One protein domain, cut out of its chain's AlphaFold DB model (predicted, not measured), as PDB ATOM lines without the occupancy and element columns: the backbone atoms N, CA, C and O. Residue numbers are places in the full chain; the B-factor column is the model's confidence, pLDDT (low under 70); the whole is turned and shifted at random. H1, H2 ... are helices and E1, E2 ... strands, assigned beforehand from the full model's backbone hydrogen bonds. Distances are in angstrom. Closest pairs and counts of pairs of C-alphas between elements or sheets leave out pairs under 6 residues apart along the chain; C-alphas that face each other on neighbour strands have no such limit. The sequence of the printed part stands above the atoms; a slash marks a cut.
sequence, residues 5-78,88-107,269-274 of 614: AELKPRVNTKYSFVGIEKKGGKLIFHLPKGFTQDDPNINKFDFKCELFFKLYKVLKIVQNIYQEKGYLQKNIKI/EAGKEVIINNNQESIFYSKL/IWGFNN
ATOM      1  N   ALA A   5      22.563   8.240 -34.888       85.50
ATOM      2  CA  ALA A   5      23.166   9.535 -34.569       85.50
ATOM      3  C   ALA A   5      24.674   9.556 -34.886       85.50
ATOM      4  O   ALA A   5      25.176  10.541 -35.428       85.50
ATOM      5  N   GLU A   6      25.370   8.443 -34.651       86.44
ATOM      6  CA  GLU A   6      26.820   8.307 -34.848       86.44
ATOM      7  C   GLU A   6      27.224   8.094 -36.311       86.44
ATOM      8  O   GLU A   6      28.368   8.368 -36.689       86.44
ATOM      9  N   LEU A   7      26.289   7.648 -37.155       89.00
ATOM     10  CA  LEU A   7      26.535   7.459 -38.580       89.00
ATOM     11  C   LEU A   7      26.862   8.789 -39.265       89.00
ATOM     12  O   LEU A   7      26.044   9.717 -39.299       89.00
ATOM     13  N   LYS A   8      28.040   8.839 -39.893       91.38
ATOM     14  CA  LYS A   8      28.485   9.984 -40.693       91.38
ATOM     15  C   LYS A   8      28.127   9.769 -42.161       91.38
ATOM     16  O   LYS A   8      28.752   8.919 -42.800       91.38
ATOM     17  N   PRO A   9      27.155  10.511 -42.718       92.12
ATOM     18  CA  PRO A   9      26.775  10.360 -44.115       92.12
ATOM     19  C   PRO A   9      27.906  10.823 -45.035       92.12
ATOM     20  O   PRO A   9      28.495  11.893 -44.846       92.12
ATOM     21  N   ARG A  10      28.194  10.029 -46.066       91.31
ATOM     22  CA  ARG A  10      29.195  10.350 -47.083       91.31
ATOM     23  C   ARG A  10      28.684   9.985 -48.466       91.31
ATOM     24  O   ARG A  10      28.339   8.838 -48.714       91.31
ATOM     25  N   VAL A  11      28.707  10.929 -49.397       85.94
ATOM     26  CA  VAL A  11      28.436  10.642 -50.808       85.94
ATOM     27  C   VAL A  11      29.750  10.272 -51.489       85.94
ATOM     28  O   VAL A  11      30.667  11.090 -51.601       85.94
ATOM     29  N   ASN A  12      29.877   9.021 -51.928       74.06
ATOM     30  CA  ASN A  12      31.086   8.558 -52.600       74.06
ATOM     31  C   ASN A  12      31.039   8.890 -54.097       74.06
ATOM     32  O   ASN A  12      30.105   8.525 -54.807       74.06
ATOM     33  N   THR A  13      32.069   9.567 -54.600       68.88
ATOM     34  CA  THR A  13      32.148   9.946 -56.017       68.88
ATOM     35  C   THR A  13      32.815   8.880 -56.884       68.88
ATOM     36  O   THR A  13      32.528   8.809 -58.080       68.88
ATOM     37  N   LYS A  14      33.676   8.034 -56.301       67.44
ATOM     38  CA  LYS A  14      34.519   7.085 -57.048       67.44
ATOM     39  C   LYS A  14      33.963   5.667 -57.055       67.44
ATOM     40  O   LYS A  14      33.926   5.040 -58.107       67.44
ATOM     41  N   TYR A  15      33.526   5.170 -55.903       68.50
ATOM     42  CA  TYR A  15      33.110   3.775 -55.749       68.50
ATOM     43  C   TYR A  15      31.590   3.616 -55.858       68.50
ATOM     44  O   TYR A  15      30.842   4.564 -55.635       68.50
ATOM     45  N   SER A  16      31.133   2.405 -56.189       77.75
ATOM     46  CA  SER A  16      29.713   2.024 -56.201       77.75
ATOM     47  C   SER A  16      29.217   1.450 -54.872       77.75
ATOM     48  O   SER A  16      28.117   0.905 -54.830       77.75
ATOM     49  N   PHE A  17      30.015   1.555 -53.804       85.38
ATOM     50  CA  PHE A  17      29.610   1.062 -52.495       85.38
ATOM     51  C   PHE A  17      28.553   1.975 -51.866       85.38
ATOM     52  O   PHE A  17      28.765   3.185 -51.773       85.38
ATOM     53  N   VAL A  18      27.455   1.381 -51.409       88.12
ATOM     54  CA  VAL A  18      26.375   2.034 -50.659       88.12
ATOM     55  C   VAL A  18      26.097   1.203 -49.420       88.12
ATOM     56  O   VAL A  18      25.798   0.017 -49.542       88.12
ATOM     57  N   GLY A  19      26.175   1.814 -48.242       88.31
ATOM     58  CA  GLY A  19      26.043   1.104 -46.974       88.31
ATOM     59  C   GLY A  19      26.988   1.610 -45.891       88.31
ATOM     60  O   GLY A  19      27.541   2.702 -45.994       88.31
ATOM     61  N   ILE A  20      27.164   0.829 -44.832       87.06
ATOM     62  CA  ILE A  20      27.934   1.202 -43.645       87.06
ATOM     63  C   ILE A  20      29.346   0.618 -43.737       87.06
ATOM     64  O   ILE A  20      29.535  -0.580 -43.957       87.06
ATOM     65  N   GLU A  21      30.342   1.477 -43.548       86.56
ATOM     66  CA  GLU A  21      31.764   1.139 -43.491       86.56
ATOM     67  C   GLU A  21      32.374   1.695 -42.200       86.56
ATOM     68  O   GLU A  21      32.148   2.860 -41.865       86.56
ATOM     69  N   LYS A  22      33.174   0.893 -41.494       84.12
ATOM     70  CA  LYS A  22      33.978   1.344 -40.357       84.12
ATOM     71  C   LYS A  22      35.370   1.729 -40.839       84.12
ATOM     72  O   LYS A  22      36.015   0.958 -41.548       84.12
ATOM     73  N   LYS A  23      35.811   2.940 -40.496       83.94
ATOM     74  CA  LYS A  23      37.156   3.449 -40.800       83.94
ATOM     75  C   LYS A  23      37.710   4.228 -39.622       83.94
ATOM     76  O   LYS A  23      37.158   5.277 -39.275       83.94
ATOM     77  N   GLY A  24      38.811   3.753 -39.046       80.62
ATOM     78  CA  GLY A  24      39.467   4.386 -37.904       80.62
ATOM     79  C   GLY A  24      38.512   4.557 -36.724       80.62
ATOM     80  O   GLY A  24      38.419   5.657 -36.173       80.62
ATOM     81  N   GLY A  25      37.720   3.520 -36.428       77.88
ATOM     82  CA  GLY A  25      36.732   3.527 -35.341       77.88
ATOM     83  C   GLY A  25      35.493   4.400 -35.581       77.88
ATOM     84  O   GLY A  25      34.689   4.578 -34.675       77.88
ATOM     85  N   LYS A  26      35.311   4.974 -36.780       85.75
ATOM     86  CA  LYS A  26      34.124   5.775 -37.132       85.75
ATOM     87  C   LYS A  26      33.242   5.035 -38.126       85.75
ATOM     88  O   LYS A  26      33.737   4.533 -39.135       85.75
ATOM     89  N   LEU A  27      31.932   5.071 -37.891       87.50
ATOM     90  CA  LEU A  27      30.930   4.538 -38.810       87.50
ATOM     91  C   LEU A  27      30.572   5.571 -39.883       87.50
ATOM     92  O   LEU A  27      30.057   6.659 -39.604       87.50
ATOM     93  N   ILE A  28      30.856   5.225 -41.132       90.75
ATOM     94  CA  ILE A  28      30.570   6.031 -42.314       90.75
ATOM     95  C   ILE A  28      29.410   5.383 -43.059       90.75
ATOM     96  O   ILE A  28      29.508   4.237 -43.494       90.75
ATOM     97  N   PHE A  29      28.329   6.135 -43.251       92.19
ATOM     98  CA  PHE A  29      27.201   5.706 -44.066       92.19
ATOM     99  C   PHE A  29      27.364   6.247 -45.489       92.19
ATOM    100  O   PHE A  29      27.102   7.421 -45.761       92.19
ATOM    101  N   HIS A  30      27.841   5.398 -46.398       92.12
ATOM    102  CA  HIS A  30      27.974   5.722 -47.813       92.12
ATOM    103  C   HIS A  30      26.604   5.756 -48.473       92.12
ATOM    104  O   HIS A  30      25.938   4.729 -48.613       92.12
ATOM    105  N   LEU A  31      26.198   6.952 -48.877       92.81
ATOM    106  CA  LEU A  31      24.930   7.199 -49.539       92.81
ATOM    107  C   LEU A  31      25.049   6.916 -51.041       92.81
ATOM    108  O   LEU A  31      26.135   7.075 -51.613       92.81
ATOM    109  N   PRO A  32      23.937   6.569 -51.709       91.38
ATOM    110  CA  PRO A  32      23.923   6.474 -53.156       91.38
ATOM    111  C   PRO A  32      24.394   7.752 -53.867       91.38
ATOM    112  O   PRO A  32      24.233   8.869 -53.373       91.38
ATOM    113  N   LYS A  33      24.909   7.608 -55.091       89.88
ATOM    114  CA  LYS A  33      25.069   8.745 -56.006       89.88
ATOM    115  C   LYS A  33      23.717   9.423 -56.247       89.88
ATOM    116  O   LYS A  33      22.674   8.778 -56.185       89.88
ATOM    117  N   GLY A  34      23.748  10.724 -56.520       87.44
ATOM    118  CA  GLY A  34      22.557  11.565 -56.675       87.44
ATOM    119  C   GLY A  34      22.204  12.399 -55.440       87.44
ATOM    120  O   GLY A  34      21.611  13.465 -55.605       87.44
ATOM    121  N   PHE A  35      22.610  11.974 -54.239       90.69
ATOM    122  CA  PHE A  35      22.632  12.841 -53.057       90.69
ATOM    123  C   PHE A  35      23.774  13.860 -53.156       90.69
ATOM    124  O   PHE A  35      24.811  13.590 -53.765       90.69
ATOM    125  N   THR A  36      23.604  15.016 -52.518       87.69
ATOM    126  CA  THR A  36      24.643  16.047 -52.413       87.69
ATOM    127  C   THR A  36      25.157  16.087 -50.982       87.69
ATOM    128  O   THR A  36      24.356  16.132 -50.054       87.69
ATOM    129  N   GLN A  37      26.481  16.092 -50.795       88.00
ATOM    130  CA  GLN A  37      27.103  16.122 -49.463       88.00
ATOM    131  C   GLN A  37      26.693  17.359 -48.642       88.00
ATOM    132  O   GLN A  37      26.659  17.291 -47.417       88.00
ATOM    133  N   ASP A  38      26.361  18.457 -49.324       85.25
ATOM    134  CA  ASP A  38      25.971  19.734 -48.725       85.25
ATOM    135  C   ASP A  38      24.491  19.798 -48.300       85.25
ATOM    136  O   ASP A  38      24.065  20.805 -47.738       85.25
ATOM    137  N   ASP A  39      23.676  18.768 -48.570       86.19
ATOM    138  CA  ASP A  39      22.273  18.757 -48.136       86.19
ATOM    139  C   ASP A  39      22.196  18.540 -46.612       86.19
ATOM    140  O   ASP A  39      22.513  17.448 -46.134       86.19
ATOM    141  N   PRO A  40      21.727  19.523 -45.819       84.19
ATOM    142  CA  PRO A  40      21.698  19.406 -44.362       84.19
ATOM    143  C   PRO A  40      20.754  18.302 -43.868       84.19
ATOM    144  O   PRO A  40      20.883  17.841 -42.733       84.19
ATOM    145  N   ASN A  41      19.797  17.857 -44.691       86.62
ATOM    146  CA  ASN A  41      18.858  16.813 -44.290       86.62
ATOM    147  C   ASN A  41      19.519  15.440 -44.179       86.62
ATOM    148  O   ASN A  41      19.058  14.639 -43.369       86.62
ATOM    149  N   ILE A  42      20.603  15.172 -44.921       89.75
ATOM    150  CA  ILE A  42      21.227  13.838 -44.926       89.75
ATOM    151  C   ILE A  42      21.854  13.471 -43.578       89.75
ATOM    152  O   ILE A  42      22.101  12.297 -43.313       89.75
ATOM    153  N   ASN A  43      22.122  14.470 -42.731       89.88
ATOM    154  CA  ASN A  43      22.710  14.274 -41.410       89.88
ATOM    155  C   ASN A  43      21.669  14.115 -40.289       89.88
ATOM    156  O   ASN A  43      22.041  13.781 -39.166       89.88
ATOM    157  N   LYS A  44      20.376  14.324 -40.572       91.19
ATOM    158  CA  LYS A  44      19.301  14.140 -39.585       91.19
ATOM    159  C   LYS A  44      19.139  12.662 -39.231       91.19
ATOM    160  O   LYS A  44      19.232  11.807 -40.114       91.19
ATOM    161  N   PHE A  45      18.865  12.367 -37.960       90.56
ATOM    162  CA  PHE A  45      18.649  11.002 -37.472       90.56
ATOM    163  C   PHE A  45      17.549  10.281 -38.258       90.56
ATOM    164  O   PHE A  45      17.801   9.218 -38.829       90.56
ATOM    165  N   ASP A  46      16.371  10.902 -38.368       89.75
ATOM    166  CA  ASP A  46      15.206  10.310 -39.036       89.75
ATOM    167  C   ASP A  46      15.492   9.948 -40.492       89.75
ATOM    168  O   ASP A  46      15.129   8.868 -40.946       89.75
ATOM    169  N   PHE A  47      16.208  10.818 -41.208       91.38
ATOM    170  CA  PHE A  47      16.571  10.571 -42.599       91.38
ATOM    171  C   PHE A  47      17.526   9.376 -42.735       91.38
ATOM    172  O   PHE A  47      17.330   8.524 -43.601       91.38
ATOM    173  N   LYS A  48      18.551   9.289 -41.873       92.56
ATOM    174  CA  LYS A  48      19.503   8.164 -41.870       92.56
ATOM    175  C   LYS A  48      18.797   6.842 -41.570       92.56
ATOM    176  O   LYS A  48      19.057   5.852 -42.252       92.56
ATOM    177  N   CYS A  49      17.895   6.853 -40.591       91.19
ATOM    178  CA  CYS A  49      17.073   5.709 -40.209       91.19
ATOM    179  C   CYS A  49      16.147   5.275 -41.359       91.19
ATOM    180  O   CYS A  49      16.203   4.125 -41.794       91.19
ATOM    181  N   GLU A  50      15.362   6.200 -41.922       92.31
ATOM    182  CA  GLU A  50      14.450   5.929 -43.042       92.31
ATOM    183  C   GLU A  50      15.198   5.350 -44.251       92.31
ATOM    184  O   GLU A  50      14.811   4.313 -44.794       92.31
ATOM    185  N   LEU A  51      16.298   5.992 -44.656       93.31
ATOM    186  CA  LEU A  51      17.084   5.548 -45.802       93.31
ATOM    187  C   LEU A  51      17.701   4.164 -45.571       93.31
ATOM    188  O   LEU A  51      17.711   3.346 -46.490       93.31
ATOM    189  N   PHE A  52      18.193   3.882 -44.362       91.81
ATOM    190  CA  PHE A  52      18.723   2.566 -44.019       91.81
ATOM    191  C   PHE A  52      17.663   1.471 -44.183       91.81
ATOM    192  O   PHE A  52      17.922   0.491 -44.879       91.81
ATOM    193  N   PHE A  53      16.460   1.647 -43.624       91.12
ATOM    194  CA  PHE A  53      15.390   0.646 -43.734       91.12
ATOM    195  C   PHE A  53      14.900   0.463 -45.174       91.12
ATOM    196  O   PHE A  53      14.653  -0.666 -45.604       91.12
ATOM    197  N   LYS A  54      14.834   1.540 -45.962       93.62
ATOM    198  CA  LYS A  54      14.532   1.446 -47.396       93.62
ATOM    199  C   LYS A  54      15.598   0.651 -48.151       93.62
ATOM    200  O   LYS A  54      15.267  -0.260 -48.905       93.62
ATOM    201  N   LEU A  55      16.879   0.934 -47.912       91.62
ATOM    202  CA  LEU A  55      17.986   0.182 -48.511       91.62
ATOM    203  C   LEU A  55      18.033  -1.276 -48.029       91.62
ATOM    204  O   LEU A  55      18.391  -2.154 -48.810       91.62
ATOM    205  N   TYR A  56      17.631  -1.549 -46.789       88.31
ATOM    206  CA  TYR A  56      17.490  -2.903 -46.259       88.31
ATOM    207  C   TYR A  56      16.403  -3.698 -46.991       88.31
ATOM    208  O   TYR A  56      16.644  -4.834 -47.397       88.31
ATOM    209  N   LYS A  57      15.246  -3.091 -47.273       89.81
ATOM    210  CA  LYS A  57      14.229  -3.722 -48.129       89.81
ATOM    211  C   LYS A  57      14.746  -3.996 -49.536       89.81
ATOM    212  O   LYS A  57      14.595  -5.106 -50.042       89.81
ATOM    213  N   VAL A  58      15.405  -3.009 -50.149       90.94
ATOM    214  CA  VAL A  58      16.035  -3.178 -51.469       90.94
ATOM    215  C   VAL A  58      17.017  -4.350 -51.439       90.94
ATOM    216  O   VAL A  58      17.015  -5.168 -52.354       90.94
ATOM    217  N   LEU A  59      17.816  -4.478 -50.375       86.62
ATOM    218  CA  LEU A  59      18.771  -5.572 -50.204       86.62
ATOM    219  C   LEU A  59      18.072  -6.934 -50.253       86.62
ATOM    220  O   LEU A  59      18.499  -7.792 -51.025       86.62
ATOM    221  N   LYS A  60      16.982  -7.108 -49.497       84.81
ATOM    222  CA  LYS A  60      16.196  -8.353 -49.485       84.81
ATOM    223  C   LYS A  60      15.592  -8.670 -50.856       84.81
ATOM    224  O   LYS A  60      15.704  -9.801 -51.321       84.81
ATOM    225  N   ILE A  61      15.043  -7.672 -51.554       87.75
ATOM    226  CA  ILE A  61      14.504  -7.857 -52.913       87.75
ATOM    227  C   ILE A  61      15.605  -8.327 -53.873       87.75
ATOM    228  O   ILE A  61      15.420  -9.301 -54.601       87.75
ATOM    229  N   VAL A  62      16.772  -7.674 -53.874       85.31
ATOM    230  CA  VAL A  62      17.869  -8.050 -54.783       85.31
ATOM    231  C   VAL A  62      18.432  -9.430 -54.429       85.31
ATOM    232  O   VAL A  62      18.728 -10.206 -55.336       85.31
ATOM    233  N   GLN A  63      18.548  -9.769 -53.140       80.31
ATOM    234  CA  GLN A  63      18.944 -11.112 -52.704       80.31
ATOM    235  C   GLN A  63      18.009 -12.180 -53.284       80.31
ATOM    236  O   GLN A  63      18.501 -13.150 -53.861       80.31
ATOM    237  N   ASN A  64      16.694 -11.965 -53.218       83.88
ATOM    238  CA  ASN A  64      15.704 -12.880 -53.788       83.88
ATOM    239  C   ASN A  64      15.843 -13.001 -55.312       83.88
ATOM    240  O   ASN A  64      15.886 -14.113 -55.832       83.88
ATOM    241  N   ILE A  65      16.006 -11.886 -56.033       81.75
ATOM    242  CA  ILE A  65      16.224 -11.907 -57.493       81.75
ATOM    243  C   ILE A  65      17.489 -12.699 -57.835       81.75
ATOM    244  O   ILE A  65      17.514 -13.481 -58.782       81.75
ATOM    245  N   TYR A  66      18.569 -12.520 -57.078       78.88
ATOM    246  CA  TYR A  66      19.838 -13.184 -57.378       78.88
ATOM    247  C   TYR A  66      19.802 -14.674 -57.029       78.88
ATOM    248  O   TYR A  66      20.444 -15.466 -57.722       78.88
ATOM    249  N   GLN A  67      19.039 -15.062 -56.001       80.31
ATOM    250  CA  GLN A  67      18.708 -16.461 -55.719       80.31
ATOM    251  C   GLN A  67      17.932 -17.075 -56.881       80.31
ATOM    252  O   GLN A  67      18.335 -18.106 -57.413       80.31
ATOM    253  N   GLU A  68      16.866 -16.403 -57.310       82.88
ATOM    254  CA  GLU A  68      15.985 -16.838 -58.392       82.88
ATOM    255  C   GLU A  68      16.742 -17.034 -59.716       82.88
ATOM    256  O   GLU A  68      16.584 -18.048 -60.392       82.88
ATOM    257  N   LYS A  69      17.619 -16.088 -60.072       77.81
ATOM    258  CA  LYS A  69      18.434 -16.142 -61.298       77.81
ATOM    259  C   LYS A  69      19.641 -17.086 -61.196       77.81
ATOM    260  O   LYS A  69      20.388 -17.214 -62.164       77.81
ATOM    261  N   GLY A  70      19.862 -17.721 -60.044       71.50
ATOM    262  CA  GLY A  70      20.994 -18.625 -59.823       71.50
ATOM    263  C   GLY A  70      22.358 -17.926 -59.787       71.50
ATOM    264  O   GLY A  70      23.383 -18.569 -60.007       71.50
ATOM    265  N   TYR A  71      22.396 -16.617 -59.519       67.50
ATOM    266  CA  TYR A  71      23.649 -15.864 -59.386       67.50
ATOM    267  C   TYR A  71      24.332 -16.090 -58.034       67.50
ATOM    268  O   TYR A  71      25.530 -15.832 -57.911       67.50
ATOM    269  N   LEU A  72      23.600 -16.581 -57.029       61.62
ATOM    270  CA  LEU A  72      24.189 -16.995 -55.759       61.62
ATOM    271  C   LEU A  72      24.809 -18.390 -55.886       61.62
ATOM    272  O   LEU A  72      24.100 -19.382 -56.063       61.62
ATOM    273  N   GLN A  73      26.128 -18.495 -55.718       48.84
ATOM    274  CA  GLN A  73      26.732 -19.788 -55.409       48.84
ATOM    275  C   GLN A  73      26.388 -20.188 -53.976       48.84
ATOM    276  O   GLN A  73      26.587 -19.411 -53.041       48.84
ATOM    277  N   LYS A  74      25.955 -21.440 -53.787       40.59
ATOM    278  CA  LYS A  74      25.973 -22.110 -52.481       40.59
ATOM    279  C   LYS A  74      27.426 -22.352 -52.046       40.59
ATOM    280  O   LYS A  74      27.868 -23.491 -51.990       40.59
ATOM    281  N   ASN A  75      28.171 -21.308 -51.695       34.44
ATOM    282  CA  ASN A  75      29.325 -21.471 -50.808       34.44
ATOM    283  C   ASN A  75      28.838 -21.395 -49.365       34.44
ATOM    284  O   ASN A  75      29.211 -20.523 -48.592       34.44
ATOM    285  N   ILE A  76      27.984 -22.352 -49.019       32.62
ATOM    286  CA  ILE A  76      27.822 -22.784 -47.646       32.62
ATOM    287  C   ILE A  76      28.583 -24.107 -47.579       32.62
ATOM    288  O   ILE A  76      28.026 -25.171 -47.844       32.62
ATOM    289  N   LYS A  77      29.884 -24.051 -47.271       25.42
ATOM    290  CA  LYS A  77      30.537 -25.205 -46.647       25.42
ATOM    291  C   LYS A  77      30.010 -25.275 -45.212       25.42
ATOM    292  O   LYS A  77      30.675 -24.827 -44.289       25.42
ATOM    293  N   ILE A  78      28.806 -25.818 -45.037       28.36
ATOM    294  CA  ILE A  78      28.472 -26.514 -43.795       28.36
ATOM    295  C   ILE A  78      29.201 -27.848 -43.913       28.36
ATOM    296  O   ILE A  78      28.726 -28.778 -44.560       28.36
ATOM    297  N   GLU A  88      34.118 -15.332 -38.016       31.56
ATOM    298  CA  GLU A  88      33.785 -13.898 -37.876       31.56
ATOM    299  C   GLU A  88      33.588 -13.171 -39.228       31.56
ATOM    300  O   GLU A  88      33.351 -11.961 -39.297       31.56
ATOM    301  N   ALA A  89      33.694 -13.896 -40.342       33.19
ATOM    302  CA  ALA A  89      33.492 -13.366 -41.676       33.19
ATOM    303  C   ALA A  89      31.992 -13.366 -42.005       33.19
ATOM    304  O   ALA A  89      31.399 -14.415 -42.245       33.19
ATOM    305  N   GLY A  90      31.378 -12.178 -42.012       40.84
ATOM    306  CA  GLY A  90      29.988 -11.994 -42.443       40.84
ATOM    307  C   GLY A  90      29.697 -12.566 -43.837       40.84
ATOM    308  O   GLY A  90      30.605 -12.912 -44.593       40.84
ATOM    309  N   LYS A  91      28.413 -12.643 -44.201       44.00
ATOM    310  CA  LYS A  91      27.969 -13.216 -45.483       44.00
ATOM    311  C   LYS A  91      28.531 -12.404 -46.656       44.00
ATOM    312  O   LYS A  91      28.019 -11.329 -46.979       44.00
ATOM    313  N   GLU A  92      29.567 -12.924 -47.308       39.66
ATOM    314  CA  GLU A  92      30.078 -12.405 -48.574       39.66
ATOM    315  C   GLU A  92      29.518 -13.250 -49.721       39.66
ATOM    316  O   GLU A  92      29.756 -14.452 -49.832       39.66
ATOM    317  N   VAL A  93      28.724 -12.613 -50.577       43.94
ATOM    318  CA  VAL A  93      28.167 -13.245 -51.774       43.94
ATOM    319  C   VAL A  93      29.066 -12.922 -52.959       43.94
ATOM    320  O   VAL A  93      29.169 -11.758 -53.357       43.94
ATOM    321  N   ILE A  94      29.668 -13.955 -53.546       41.25
ATOM    322  CA  ILE A  94      30.573 -13.860 -54.697       41.25
ATOM    323  C   ILE A  94      29.863 -14.413 -55.944       41.25
ATOM    324  O   ILE A  94      29.325 -15.521 -55.906       41.25
ATOM    325  N   ILE A  95      29.877 -13.665 -57.057       38.94
ATOM    326  CA  ILE A  95      29.506 -14.195 -58.385       38.94
ATOM    327  C   ILE A  95      30.743 -14.810 -59.041       38.94
ATOM    328  O   ILE A  95      31.830 -14.233 -59.028       38.94
ATOM    329  N   ASN A  96      30.547 -15.971 -59.664       32.47
ATOM    330  CA  ASN A  96      31.550 -16.696 -60.433       32.47
ATOM    331  C   ASN A  96      32.405 -15.830 -61.387       32.47
ATOM    332  O   ASN A  96      31.903 -14.973 -62.113       32.47
ATOM    333  N   ASN A  97      33.692 -16.189 -61.430       35.38
ATOM    334  CA  ASN A  97      34.777 -15.781 -62.333       35.38
ATOM    335  C   ASN A  97      35.383 -14.372 -62.238       35.38
ATOM    336  O   ASN A  97      36.335 -14.141 -62.974       35.38
ATOM    337  N   ASN A  98      34.964 -13.482 -61.327       32.38
ATOM    338  CA  ASN A  98      35.627 -12.166 -61.206       32.38
ATOM    339  C   ASN A  98      35.821 -11.598 -59.784       32.38
ATOM    340  O   ASN A  98      36.058 -10.404 -59.665       32.38
ATOM    341  N   GLN A  99      35.760 -12.403 -58.711       35.03
ATOM    342  CA  GLN A  99      36.045 -11.957 -57.324       35.03
ATOM    343  C   GLN A  99      35.322 -10.658 -56.879       35.03
ATOM    344  O   GLN A  99      35.747 -10.001 -55.933       35.03
ATOM    345  N   GLU A 100      34.222 -10.265 -57.526       38.41
ATOM    346  CA  GLU A 100      33.444  -9.100 -57.113       38.41
ATOM    347  C   GLU A 100      32.354  -9.560 -56.146       38.41
ATOM    348  O   GLU A 100      31.356 -10.173 -56.537       38.41
ATOM    349  N   SER A 101      32.558  -9.283 -54.860       44.28
ATOM    350  CA  SER A 101      31.515  -9.440 -53.857       44.28
ATOM    351  C   SER A 101      30.425  -8.403 -54.097       44.28
ATOM    352  O   SER A 101      30.714  -7.231 -54.325       44.28
ATOM    353  N   ILE A 102      29.158  -8.805 -54.061       49.66
ATOM    354  CA  ILE A 102      28.032  -7.898 -54.349       49.66
ATOM    355  C   ILE A 102      27.518  -7.248 -53.070       49.66
ATOM    356  O   ILE A 102      27.138  -6.076 -53.070       49.66
ATOM    357  N   PHE A 103      27.521  -8.016 -51.985       53.44
ATOM    358  CA  PHE A 103      26.952  -7.640 -50.705       53.44
ATOM    359  C   PHE A 103      27.970  -7.866 -49.606       53.44
ATOM    360  O   PHE A 103      28.714  -8.847 -49.632       53.44
ATOM    361  N   TYR A 104      27.934  -6.978 -48.626       51.66
ATOM    362  CA  TYR A 104      28.507  -7.231 -47.317       51.66
ATOM    363  C   TYR A 104      27.361  -7.211 -46.321       51.66
ATOM    364  O   TYR A 104      26.596  -6.250 -46.289       51.66
ATOM    365  N   SER A 105      27.227  -8.264 -45.525       52.66
ATOM    366  CA  SER A 105      26.423  -8.224 -44.310       52.66
ATOM    367  C   SER A 105      27.195  -8.918 -43.201       52.66
ATOM    368  O   SER A 105      27.116 -10.127 -43.019       52.66
ATOM    369  N   LYS A 106      27.996  -8.131 -42.484       50.84
ATOM    370  CA  LYS A 106      28.432  -8.441 -41.118       50.84
ATOM    371  C   LYS A 106      27.351  -8.048 -40.093       50.84
ATOM    372  O   LYS A 106      27.473  -8.367 -38.920       50.84
ATOM    373  N   LEU A 107      26.286  -7.362 -40.529       54.44
ATOM    374  CA  LEU A 107      25.113  -7.013 -39.724       54.44
ATOM    375  C   LEU A 107      24.030  -8.099 -39.853       54.44
ATOM    376  O   LEU A 107      22.979  -7.872 -40.444       54.44
ATOM    377  N   ILE A 269      30.831  -3.102 -43.496       76.50
ATOM    378  CA  ILE A 269      30.028  -3.826 -42.510       76.50
ATOM    379  C   ILE A 269      28.721  -4.286 -43.146       76.50
ATOM    380  O   ILE A 269      28.322  -5.433 -42.986       76.50
ATOM    381  N   TRP A 270      28.043  -3.395 -43.868       82.75
ATOM    382  CA  TRP A 270      26.730  -3.686 -44.431       82.75
ATOM    383  C   TRP A 270      26.476  -2.904 -45.709       82.75
ATOM    384  O   TRP A 270      26.819  -1.727 -45.770       82.75
ATOM    385  N   GLY A 271      25.845  -3.525 -46.701       78.44
ATOM    386  CA  GLY A 271      25.328  -2.860 -47.893       78.44
ATOM    387  C   GLY A 271      25.772  -3.506 -49.202       78.44
ATOM    388  O   GLY A 271      26.055  -4.701 -49.276       78.44
ATOM    389  N   PHE A 272      25.817  -2.692 -50.252       80.50
ATOM    390  CA  PHE A 272      26.023  -3.097 -51.638       80.50
ATOM    391  C   PHE A 272      27.386  -2.629 -52.126       80.50
ATOM    392  O   PHE A 272      27.674  -1.440 -52.065       80.50
ATOM    393  N   ASN A 273      28.197  -3.507 -52.702       75.56
ATOM    394  CA  ASN A 273      29.430  -3.120 -53.398       75.56
ATOM    395  C   ASN A 273      29.184  -2.622 -54.810       75.56
ATOM    396  O   ASN A 273      29.794  -1.643 -55.243       75.56
ATOM    397  N   ASN A 274      28.268  -3.286 -55.508       78.12
ATOM    398  CA  ASN A 274      27.943  -3.033 -56.902       78.12
ATOM    399  C   ASN A 274      26.557  -2.394 -57.008       78.12
ATOM    400  O   ASN A 274      25.687  -2.863 -57.738       78.12
TER     401      ASN A 274
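This is residues 5 to 78, 88 to 107 and 269 to 274 of the 614 residues of an uncharacterized protein of Okeania sp. SIO2B3 (UniProt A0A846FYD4). One twisted sheet of six strands forms a wall, and the long helix H2 runs slantwise over one face of it, past five of the six strands; no named helix covers the other face. The short helix H1 only grazes the sheet with residues 42 to 43. The printed part has 100 residues with six named strands and two named helices, in the chain order E1 E2 E3 H1 H2 E4 E5 E6; the class is mixed, helices and strands. Across the mixed sheet the order is E1 E3 E2 E6 E5 E4, where E1 and E3 are parallel and the other neighbours antiparallel. The whole is compact, with a radius of gyration of the C-alphas of 14.7 A, yet elongated, spanning 44 by 28 by 24 A.

Find C-alpha 8 at (28.485, 9.984, -40.693), where the edge strand E1, residues 8 to 11, begins. Beside it is E3, residues 26 to 31 and 15.5 A long, then E2, residues 18 to 23 and 14.7 A long. Next come E6, residues 269 to 272, E5, residues 101 to 105, and the other edge strand E4, residues 91 to 94. H1 is residues 40 to 43. Find C-alpha 45 at (18.649, 11.002, -37.472); from there H2 runs 34.9 A to C-alpha 68 at (15.985, -16.838, -58.392).

Start in the sheet at E1 and E3, parallel at 36 degrees, where N 10 and O 29 are 2.8 A apart. E2 and E3 form a hairpin, with N 30 and O 19 at 2.7 A. E2 and E6 are antiparallel at 152 degrees, with N 20 and O 270 at 2.7 A. E6 and E5 are antiparallel at 138 degrees, with N 271 and O 104 at 2.9 A. E4 and E5 form a second hairpin, with N 102 and O 93 at 3.0 A. H2 is on the sheet at a height of 9.8 A, over E1, E2, E6 and E5, and only just over E3, on which 3 of its C-alphas fall. On the local plane it stands at 58 degrees to E1, slantwise but only just. The closest C-alphas of H2 and E6 are those of Leu 59 and Gly 271, 7.5 A apart. H1 and H2 are close but not clearly touching, the C-alphas of Ile 42 and Lys 48 being 6.7 A apart. In H2 every O i to N i+4 pair is within hydrogen-bond range; H1 is too short for such a pair, and its one O i to N i+3 pair is not within range.

Look at Asp 38 and Ile 78 for the two C-alphas farthest apart, 46.6 A. Residues 79 to 87 are cut out, with a gap of 14.9 A between C-alphas 78 and 88, and residues 108 to 268 are cut out, with 6.5 A between C-alphas 107 and 269. Of the links that are printed whole, none is long. This predicted model has a mean pLDDT of 73.4 over the printed part; residues 13 to 15, 71 to 78 and 88 to 107 are under 70.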